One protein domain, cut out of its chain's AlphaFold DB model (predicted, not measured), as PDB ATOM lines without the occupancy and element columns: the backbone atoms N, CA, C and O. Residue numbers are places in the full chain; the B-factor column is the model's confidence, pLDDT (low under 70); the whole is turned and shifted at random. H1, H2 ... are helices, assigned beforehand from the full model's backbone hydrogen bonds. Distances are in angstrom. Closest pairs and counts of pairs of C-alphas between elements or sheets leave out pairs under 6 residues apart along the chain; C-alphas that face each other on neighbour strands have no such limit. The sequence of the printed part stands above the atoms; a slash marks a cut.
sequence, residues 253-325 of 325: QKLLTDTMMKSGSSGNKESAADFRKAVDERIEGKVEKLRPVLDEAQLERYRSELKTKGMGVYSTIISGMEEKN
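AT A GLANCE: This is residues 253 to 325 of the 325 residues of an uncharacterized protein of Luteolibacter luteus (UniProt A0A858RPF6). One long helix, H2, forms the spine of a rod, and the three shorter helices pack along it, each running opposite ways to it. H1 packs on residues 271 to 279 of H2, while beyond the other end of H2 the chain folds back through H3, which packs on residues 280 to 290, and then H4, which returns to residues 269 to 272. The printed part has 73 residues with four named helices, in the order H1, H2, H3, H4, and no named strand; its class is all helix. It is only just loose, close to compact, with a radius of gyration of the C-alphas of 14.0 A, and the C-alphas span 42 by 20 by 16 A.

IN THESE COORDINATES: H2, the longest helix, covers residues 269 to 290 and measures 32.0 A from C-alpha 269 at (64.558, 140.642, 163.031) to C-alpha 290 at (93.263, 130.809, 173.163). Before it comes H1, residues 253 to 262, which is 14.2 A long and begins with C-alpha 253 at (76.584, 128.713, 157.134). After H2 comes H3, residues 296 to 308, 18.2 A long. H4, residues 314 to 323, is 14.4 A long and ends with C-alpha 323 at (65.874, 145.927, 156.940).

HOW THE PARTS SIT: H2 is the hub and touches the three other helices. With residues 280 to 290 alone it touches H3, and the closest C-alphas, those of Val 287 and Leu 299, are 6.3 A apart. These two helices form a helical hairpin, running opposite ways at a shallow tilt of 34 degrees, only just short of steep. With residues 271 to 279 alone H2 touches H1, closest at the C-alphas of Thr 259 and Phe 275, 6.0 A apart. H1 and H2 are also a helical hairpin, running opposite ways at a steep tilt of 41 degrees. With residues 269 to 272 alone H2 touches H4, where the C-alphas of Lys 269 and Glu 322 come closest, at 5.1 A. H2 and H4 run opposite ways at a shallow tilt of 29 degrees. The helix packing is mostly aligned, but only just: 2 of these 3 pairs are at a shallow tilt. H1 and H3 are apart, as are H3 and H4; H1 and H4 are only just apart, with their closest C-alphas 8.4 A from each other. In H1, H3 and H4 every O i to N i+4 pair is within hydrogen-bond range, and in H2 17 of 18 are.

THE WHOLE: The two C-alphas farthest apart, those of Val 293 and Asn 325, are 44.6 A from each other. The printed part has no cut and ends at residue 325, the chain's last. The links from H2 to H3 and from H3 to H4 are tight, with 5 residues each, and the link from H1 to H2 is short, with 6. The mean pLDDT of the printed part is 82.2; it is under 70 at residues 263 to 268 and at residues 323 to 325, of which 323 belongs to H4.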
ATOM      1  N   GLN A 253      77.610 129.238 158.029       76.56
ATOM      2  CA  GLN A 253      76.584 128.713 157.134       76.56
ATOM      3  C   GLN A 253      75.619 127.754 157.830       76.56
ATOM      4  O   GLN A 253      74.404 127.847 157.639       76.56
ATOM      5  N   LYS A 254      76.157 126.811 158.606       75.88
ATOM      6  CA  LYS A 254      75.331 125.867 159.355       75.88
ATOM      7  C   LYS A 254      74.501 126.610 160.376       75.88
ATOM      8  O   LYS A 254      73.296 126.420 160.426       75.88
ATOM      9  N   LEU A 255      75.139 127.526 161.099       80.94
ATOM     10  CA  LEU A 255      74.456 128.367 162.061       80.94
ATOM     11  C   LEU A 255      73.287 129.122 161.414       80.94
ATOM     12  O   LEU A 255      72.187 129.130 161.949       80.94
ATOM     13  N   LEU A 256      73.495 129.677 160.219       79.00
ATOM     14  CA  LEU A 256      72.458 130.388 159.480       79.00
ATOM     15  C   LEU A 256      71.322 129.447 159.069       79.00
ATOM     16  O   LEU A 256      70.150 129.797 159.192       79.00
ATOM     17  N   THR A 257      71.675 128.251 158.597       77.12
ATOM     18  CA  THR A 257      70.716 127.216 158.198       77.12
ATOM     19  C   THR A 257      69.864 126.776 159.389       77.12
ATOM     20  O   THR A 257      68.636 126.776 159.293       77.12
ATOM     21  N   ASP A 258      70.495 126.481 160.526       79.19
ATOM     22  CA  ASP A 258      69.836 126.078 161.768       79.19
ATOM     23  C   ASP A 258      68.903 127.183 162.279       79.19
ATOM     24  O   ASP A 258      67.752 126.913 162.631       79.19
ATOM     25  N   THR A 259      69.357 128.442 162.263       78.31
ATOM     26  CA  THR A 259      68.530 129.584 162.668       78.31
ATOM     27  C   THR A 259      67.310 129.743 161.761       78.31
ATOM     28  O   THR A 259      66.204 129.884 162.276       78.31
ATOM     29  N   MET A 260      67.465 129.649 160.433       73.19
ATOM     30  CA  MET A 260      66.337 129.757 159.496       73.19
ATOM     31  C   MET A 260      65.336 128.600 159.611       73.19
ATOM     32  O   MET A 260      64.130 128.813 159.445       73.19
ATOM     33  N   MET A 261      65.811 127.378 159.879       74.06
ATOM     34  CA  MET A 261      64.923 126.236 160.117       74.06
ATOM     35  C   MET A 261      64.146 126.404 161.425       74.06
ATOM     36  O   MET A 261      62.946 126.139 161.465       74.06
ATOM     37  N   LYS A 262      64.811 126.883 162.483       74.00
ATOM     38  CA  LYS A 262      64.208 127.077 163.806       74.00
ATOM     39  C   LYS A 262      63.188 128.219 163.834       74.00
ATOM     40  O   LYS A 262      62.166 128.089 164.501       74.00
ATOM     41  N   SER A 263      63.434 129.307 163.105       65.75
ATOM     42  CA  SER A 263      62.538 130.471 163.043       65.75
ATOM     43  C   SER A 263      61.446 130.375 161.969       65.75
ATOM     44  O   SER A 263      60.664 131.310 161.774       65.75
ATOM     45  N   GLY A 264      61.369 129.237 161.268       56.72
ATOM     46  CA  GLY A 264      60.328 128.957 160.285       56.72
ATOM     47  C   GLY A 264      60.380 129.892 159.080       56.72
ATOM     48  O   GLY A 264      59.403 130.581 158.813       56.72
ATOM     49  N   SER A 265      61.508 129.935 158.355       57.44
ATOM     50  CA  SER A 265      61.715 130.637 157.067       57.44
ATOM     51  C   SER A 265      61.347 132.132 157.017       57.44
ATOM     52  O   SER A 265      61.487 132.768 155.966       57.44
ATOM     53  N   SER A 266      60.885 132.718 158.119       54.47
ATOM     54  CA  SER A 266      60.539 134.123 158.210       54.47
ATOM     55  C   SER A 266      61.820 134.879 158.530       54.47
ATOM     56  O   SER A 266      62.317 134.845 159.647       54.47
ATOM     57  N   GLY A 267      62.415 135.503 157.509       58.91
ATOM     58  CA  GLY A 267      63.599 136.360 157.635       58.91
ATOM     59  C   GLY A 267      63.287 137.652 158.390       58.91
ATOM     60  O   GLY A 267      63.390 138.733 157.821       58.91
ATOM     61  N   ASN A 268      62.831 137.515 159.632       66.50
ATOM     62  CA  ASN A 268      62.446 138.574 160.546       66.50
ATOM     63  C   ASN A 268      63.628 138.953 161.462       66.50
ATOM     64  O   ASN A 268      64.604 138.213 161.606       66.50
ATOM     65  N   LYS A 269      63.531 140.117 162.110       70.81
ATOM     66  CA  LYS A 269      64.558 140.642 163.031       70.81
ATOM     67  C   LYS A 269      64.927 139.685 164.168       70.81
ATOM     68  O   LYS A 269      66.064 139.704 164.626       70.81
ATOM     69  N   GLU A 270      63.988 138.852 164.609       76.12
ATOM     70  CA  GLU A 270      64.214 137.856 165.661       76.12
ATOM     71  C   GLU A 270      65.199 136.770 165.203       76.12
ATOM     72  O   GLU A 270      66.163 136.480 165.907       76.12
ATOM     73  N   SER A 271      65.065 136.287 163.962       77.88
ATOM     74  CA  SER A 271      66.031 135.366 163.345       77.88
ATOM     75  C   SER A 271      67.431 135.974 163.229       77.88
ATOM     76  O   SER A 271      68.431 135.295 163.447       77.88
ATOM     77  N   ALA A 272      67.522 137.267 162.901       79.94
ATOM     78  CA  ALA A 272      68.802 137.972 162.817       79.94
ATOM     79  C   ALA A 272      69.476 138.112 164.195       79.94
ATOM     80  O   ALA A 272      70.692 137.939 164.308       79.94
ATOM     81  N   ALA A 273      68.695 138.386 165.245       83.62
ATOM     82  CA  ALA A 273      69.188 138.476 166.617       83.62
ATOM     83  C   ALA A 273      69.658 137.113 167.153       83.62
ATOM     84  O   ALA A 273      70.752 137.026 167.715       83.62
ATOM     85  N   ASP A 274      68.884 136.050 166.917       84.69
ATOM     86  CA  ASP A 274      69.252 134.681 167.287       84.69
ATOM     87  C   ASP A 274      70.531 134.225 166.579       84.69
ATOM     88  O   ASP A 274      71.421 133.649 167.207       84.69
ATOM     89  N   PHE A 275      70.657 134.533 165.284       85.50
ATOM     90  CA  PHE A 275      71.872 134.246 164.530       85.50
ATOM     91  C   PHE A 275      73.076 134.988 165.118       85.50
ATOM     92  O   PHE A 275      74.088 134.357 165.415       85.50
ATOM     93  N   ARG A 276      72.969 136.304 165.358       86.06
ATOM     94  CA  ARG A 276      74.057 137.096 165.962       86.06
ATOM     95  C   ARG A 276      74.490 136.553 167.315       86.06
ATOM     96  O   ARG A 276      75.685 136.396 167.540       86.06
ATOM     97  N   LYS A 277      73.536 136.211 168.181       89.19
ATOM     98  CA  LYS A 277      73.836 135.623 169.488       89.19
ATOM     99  C   LYS A 277      74.621 134.321 169.343       89.19
ATOM    100  O   LYS A 277      75.618 134.122 170.028       89.19
ATOM    101  N   ALA A 278      74.201 133.454 168.426       88.12
ATOM    102  CA  ALA A 278      74.889 132.196 168.202       88.12
ATOM    103  C   ALA A 278      76.277 132.390 167.551       88.12
ATOM    104  O   ALA A 278      77.193 131.614 167.824       88.12
ATOM    105  N   VAL A 279      76.475 133.445 166.748       89.25
ATOM    106  CA  VAL A 279      77.804 133.847 166.253       89.25
ATOM    107  C   VAL A 279      78.682 134.314 167.410       89.25
ATOM    108  O   VAL A 279      79.820 133.863 167.515       89.25
ATOM    109  N   ASP A 280      78.167 135.166 168.295       90.75
ATOM    110  CA  ASP A 280      78.908 135.641 169.466       90.75
ATOM    111  C   ASP A 280      79.337 134.472 170.369       90.75
ATOM    112  O   ASP A 280      80.491 134.415 170.786       90.75
ATOM    113  N   GLU A 281      78.469 133.480 170.591       92.06
ATOM    114  CA  GLU A 281      78.816 132.256 171.331       92.06
ATOM    115  C   GLU A 281      79.960 131.469 170.659       92.06
ATOM    116  O   GLU A 281      80.860 130.968 171.339       92.06
ATOM    117  N   ARG A 282      79.981 131.391 169.320       89.81
ATOM    118  CA  ARG A 282      81.076 130.756 168.560       89.81
ATOM    119  C   ARG A 282      82.381 131.541 168.660       89.81
ATOM    120  O   ARG A 282      83.447 130.932 168.773       89.81
ATOM    121  N   ILE A 283      82.299 132.870 168.614       92.94
ATOM    122  CA  ILE A 283      83.447 133.768 168.768       92.94
ATOM    123  C   ILE A 283      84.046 133.599 170.160       92.94
ATOM    124  O   ILE A 283      85.240 133.319 170.261       92.94
ATOM    125  N   GLU A 284      83.234 133.684 171.215       94.56
ATOM    126  CA  GLU A 284      83.719 133.487 172.582       94.56
ATOM    127  C   GLU A 284      84.307 132.086 172.751       94.56
ATOM    128  O   GLU A 284      85.412 131.962 173.261       94.56
ATOM    129  N   GLY A 285      83.679 131.040 172.202       93.00
ATOM    130  CA  GLY A 285      84.256 129.694 172.207       93.00
ATOM    131  C   GLY A 285      85.672 129.626 171.610       93.00
ATOM    132  O   GLY A 285      86.533 128.935 172.153       93.00
ATOM    133  N   LYS A 286      85.959 130.365 170.528       91.38
ATOM    134  CA  LYS A 286      87.318 130.446 169.956       91.38
ATOM    135  C   LYS A 286      88.274 131.281 170.804       91.38
ATOM    136  O   LYS A 286      89.447 130.923 170.903       91.38
ATOM    137  N   VAL A 287      87.803 132.383 171.381       94.94
ATOM    138  CA  VAL A 287      88.604 133.246 172.266       94.94
ATOM    139  C   VAL A 287      88.996 132.480 173.533       94.94
ATOM    140  O   VAL A 287      90.163 132.486 173.911       94.94
ATOM    141  N   GLU A 288      88.060 131.739 174.129       95.75
ATOM    142  CA  GLU A 288      88.287 130.902 175.311       95.75
ATOM    143  C   GLU A 288      89.362 129.838 175.080       95.75
ATOM    144  O   GLU A 288      90.222 129.645 175.936       95.75
ATOM    145  N   LYS A 289      89.380 129.197 173.901       94.00
ATOM    146  CA  LYS A 289      90.430 128.221 173.565       94.00
ATOM    147  C   LYS A 289      91.830 128.839 173.588       94.00
ATOM    148  O   LYS A 289      92.771 128.168 173.991       94.00
ATOM    149  N   LEU A 290      91.973 130.107 173.194       95.69
ATOM    150  CA  LEU A 290      93.263 130.809 173.163       95.69
ATOM    151  C   LEU A 290      93.588 131.575 174.452       95.69
ATOM    152  O   LEU A 290      94.726 132.013 174.619       95.69
ATOM    153  N   ARG A 291      92.642 131.708 175.390       96.19
ATOM    154  CA  ARG A 291      92.860 132.393 176.674       96.19
ATOM    155  C   ARG A 291      94.067 131.880 177.477       96.19
ATOM    156  O   ARG A 291      94.734 132.711 178.082       96.19
ATOM    157  N   PRO A 292      94.411 130.576 177.492       95.94
ATOM    158  CA  PRO A 292      95.577 130.101 178.239       95.94
ATOM    159  C   PRO A 292      96.920 130.611 177.698       95.94
ATOM    160  O   PRO A 292      97.916 130.566 178.416       95.94
ATOM    161  N   VAL A 293      96.962 131.051 176.437       96.25
ATOM    162  CA  VAL A 293      98.208 131.354 175.713       96.25
ATOM    163  C   VAL A 293      98.292 132.801 175.231       96.25
ATOM    164  O   VAL A 293      99.375 133.244 174.855       96.25
ATOM    165  N   LEU A 294      97.193 133.559 175.261       95.62
ATOM    166  CA  LEU A 294      97.132 134.977 174.898       95.62
ATOM    167  C   LEU A 294      96.811 135.848 176.117       95.62
ATOM    168  O   LEU A 294      96.088 135.429 177.016       95.62
ATOM    169  N   ASP A 295      97.326 137.078 176.132       95.50
ATOM    170  CA  ASP A 295      96.934 138.068 177.140       95.50
ATOM    171  C   ASP A 295      95.615 138.774 176.790       95.50
ATOM    172  O   ASP A 295      95.116 138.687 175.670       95.50
ATOM    173  N   GLU A 296      95.036 139.494 177.754       95.50
ATOM    174  CA  GLU A 296      93.708 140.102 177.590       95.50
ATOM    175  C   GLU A 296      93.651 141.117 176.436       95.50
ATOM    176  O   GLU A 296      92.650 141.210 175.727       95.50
ATOM    177  N   ALA A 297      94.745 141.845 176.187       94.88
ATOM    178  CA  ALA A 297      94.809 142.794 175.080       94.88
ATOM    179  C   ALA A 297      94.841 142.073 173.723       94.88
ATOM    180  O   ALA A 297      94.191 142.510 172.771       94.88
ATOM    181  N   GLN A 298      95.573 140.963 173.627       95.69
ATOM    182  CA  GLN A 298      95.597 140.092 172.452       95.69
ATOM    183  C   GLN A 298      94.239 139.411 172.217       95.69
ATOM    184  O   GLN A 298      93.762 139.384 171.080       95.69
ATOM    185  N   LEU A 299      93.590 138.918 173.277       96.19
ATOM    186  CA  LEU A 299      92.261 138.305 173.207       96.19
ATOM    187  C   LEU A 299      91.205 139.300 172.724       96.19
ATOM    188  O   LEU A 299      90.396 138.949 171.868       96.19
ATOM    189  N   GLU A 300      91.245 140.548 173.194       95.44
ATOM    190  CA  GLU A 300      90.309 141.579 172.740       95.44
ATOM    191  C   GLU A 300      90.523 141.938 171.263       95.44
ATOM    192  O   GLU A 300      89.559 142.056 170.506       95.44
ATOM    193  N   ARG A 301      91.781 142.029 170.801       94.19
ATOM    194  CA  ARG A 301      92.076 142.222 169.370       94.19
ATOM    195  C   ARG A 301      91.561 141.061 168.526       94.19
ATOM    196  O   ARG A 301      90.982 141.288 167.468       94.19
ATOM    197  N   TYR A 302      91.739 139.829 169.000       94.69
ATOM    198  CA  TYR A 302      91.238 138.648 168.306       94.69
ATOM    199  C   TYR A 302      89.708 138.618 168.251       94.69
ATOM    200  O   TYR A 302      89.137 138.421 167.178       94.69
ATOM    201  N   ARG A 303      89.037 138.886 169.377       94.75
ATOM    202  CA  ARG A 303      87.575 139.013 169.456       94.75
ATOM    203  C   ARG A 303      87.061 140.083 168.495       94.75
ATOM    204  O   ARG A 303      86.096 139.842 167.773       94.75
ATOM    205  N   SER A 304      87.709 141.247 168.470       92.88
ATOM    206  CA  SER A 304      87.362 142.346 167.570       92.88
ATOM    207  C   SER A 304      87.480 141.923 166.104       92.88
ATOM    208  O   SER A 304      86.513 142.068 165.358       92.88
ATOM    209  N   GLU A 305      88.594 141.295 165.716       91.50
ATOM    210  CA  GLU A 305      88.785 140.793 164.352       91.50
ATOM    211  C   GLU A 305      87.713 139.764 163.964       91.50
ATOM    212  O   GLU A 305      87.146 139.841 162.871       91.50
ATOM    213  N   LEU A 306      87.399 138.809 164.846       90.94
ATOM    214  CA  LEU A 306      86.355 137.817 164.591       90.94
ATOM    215  C   LEU A 306      84.981 138.475 164.397       90.94
ATOM    216  O   LEU A 306      84.228 138.071 163.514       90.94
ATOM    217  N   LYS A 307      84.664 139.528 165.154       88.12
ATOM    218  CA  LYS A 307      83.410 140.276 164.982       88.12
ATOM    219  C   LYS A 307      83.388 141.072 163.679       88.12
ATOM    220  O   LYS A 307      82.357 141.115 163.015       88.12
ATOM    221  N   THR A 308      84.500 141.687 163.281       85.25
ATOM    222  CA  THR A 308      84.530 142.566 162.101       85.25
ATOM    223  C   THR A 308      84.745 141.815 160.794       85.25
ATOM    224  O   THR A 308      84.068 142.090 159.807       85.25
ATOM    225  N   LYS A 309      85.701 140.882 160.766       83.88
ATOM    226  CA  LYS A 309      86.107 140.149 159.558       83.88
ATOM    227  C   LYS A 309      85.638 138.700 159.562       83.88
ATOM    228  O   LYS A 309      85.515 138.122 158.487       83.88
ATOM    229  N   GLY A 310      85.338 138.131 160.730       79.38
ATOM    230  CA  GLY A 310      84.803 136.773 160.839       79.38
ATOM    231  C   GLY A 310      83.432 136.610 160.201       79.38
ATOM    232  O   GLY A 310      83.183 135.580 159.589       79.38
ATOM    233  N   MET A 311      82.584 137.642 160.244       78.19
ATOM    234  CA  MET A 311      81.261 137.594 159.612       78.19
ATOM    235  C   MET A 311      81.294 137.677 158.079       78.19
ATOM    236  O   MET A 311      80.340 137.237 157.445       78.19
ATOM    237  N   GLY A 312      82.363 138.206 157.470       78.81
ATOM    238  CA  GLY A 312      82.552 138.231 156.014       78.81
ATOM    239  C   GLY A 312      81.295 138.615 155.219       78.81
ATOM    240  O   GLY A 312      80.649 139.622 155.492       78.81
ATOM    241  N   VAL A 313      80.921 137.781 154.244       74.00
ATOM    242  CA  VAL A 313      79.719 137.970 153.408       74.00
ATOM    243  C   VAL A 313      78.398 137.847 154.183       74.00
ATOM    244  O   VAL A 313      77.371 138.360 153.733       74.00
ATOM    245  N   TYR A 314      78.408 137.202 155.354       76.19
ATOM    246  CA  TYR A 314      77.216 137.007 156.179       76.19
ATOM    247  C   TYR A 314      76.776 138.291 156.879       76.19
ATOM    248  O   TYR A 314      75.587 138.428 157.156       76.19
ATOM    249  N   SER A 315      77.664 139.272 157.095       77.75
ATOM    250  CA  SER A 315      77.260 140.562 157.676       77.75
ATOM    251  C   SER A 315      76.190 141.251 156.821       77.75
ATOM    252  O   SER A 315      75.191 141.730 157.350       77.75
ATOM    253  N   THR A 316      76.348 141.217 155.495       79.00
ATOM    254  CA  THR A 316      75.391 141.782 154.532       79.00
ATOM    255  C   THR A 316      74.055 141.037 154.550       79.00
ATOM    256  O   THR A 316      72.997 141.656 154.432       79.00
ATOM    257  N   ILE A 317      74.087 139.712 154.728       75.81
ATOM    258  CA  ILE A 317      72.879 138.879 154.824       75.81
ATOM    259  C   ILE A 317      72.079 139.254 156.077       75.81
ATOM    260  O   ILE A 317      70.866 139.438 155.987       75.81
ATOM    261  N   ILE A 318      72.755 139.423 157.218       74.69
ATOM    262  CA  ILE A 318      72.118 139.845 158.472       74.69
ATOM    263  C   ILE A 318      71.497 141.234 158.314       74.69
ATOM    264  O   ILE A 318      70.326 141.407 158.641       74.69
ATOM    265  N   SER A 319      72.235 142.209 157.771       78.44
ATOM    266  CA  SER A 319      71.705 143.563 157.549       78.44
ATOM    267  C   SER A 319      70.444 143.548 156.678       78.44
ATOM    268  O   SER A 319      69.460 144.205 157.004       78.44
ATOM    269  N   GLY A 320      70.406 142.713 155.633       73.44
ATOM    270  CA  GLY A 320      69.212 142.546 154.801       73.44
ATOM    271  C   GLY A 320      68.012 141.898 155.511       73.44
ATOM    272  O   GLY A 320      66.872 142.132 155.105       73.44
ATOM    273  N   MET A 321      68.229 141.093 156.559       71.56
ATOM    274  CA  MET A 321      67.154 140.550 157.411       71.56
ATOM    275  C   MET A 321      66.638 141.582 158.413       71.56
ATOM    276  O   MET A 321      65.466 141.560 158.776       71.56
ATOM    277  N   GLU A 322      67.493 142.506 158.845       70.62
ATOM    278  CA  GLU A 322      67.111 143.591 159.749       70.62
ATOM    279  C   GLU A 322      66.321 144.702 159.046       70.62
ATOM    280  O   GLU A 322      65.491 145.359 159.677       70.62
ATOM    281  N   GLU A 323      66.554 144.907 157.749       67.44
ATOM    282  CA  GLU A 323      65.874 145.927 156.940       67.44
ATOM    283  C   GLU A 323      64.478 145.507 156.450       67.44
ATOM    284  O   GLU A 323      63.641 146.370 156.177       67.44
ATOM    285  N   LYS A 324      64.190 144.201 156.349       57.62
ATOM    286  CA  LYS A 324      62.877 143.695 155.922       57.62
ATOM    287  C   LYS A 324      61.857 143.781 157.065       57.62
ATOM    288  O   LYS A 324      61.807 142.917 157.938       57.62
ATOM    289  N   ASN A 325      61.048 144.839 157.013       50.66
ATOM    290  CA  ASN A 325      59.772 145.007 157.717       50.66
ATOM    291  C   ASN A 325      58.615 144.746 156.746       50.66
ATOM    292  O   ASN A 325      58.587 145.422 155.691       50.66
TER     293      ASN A 325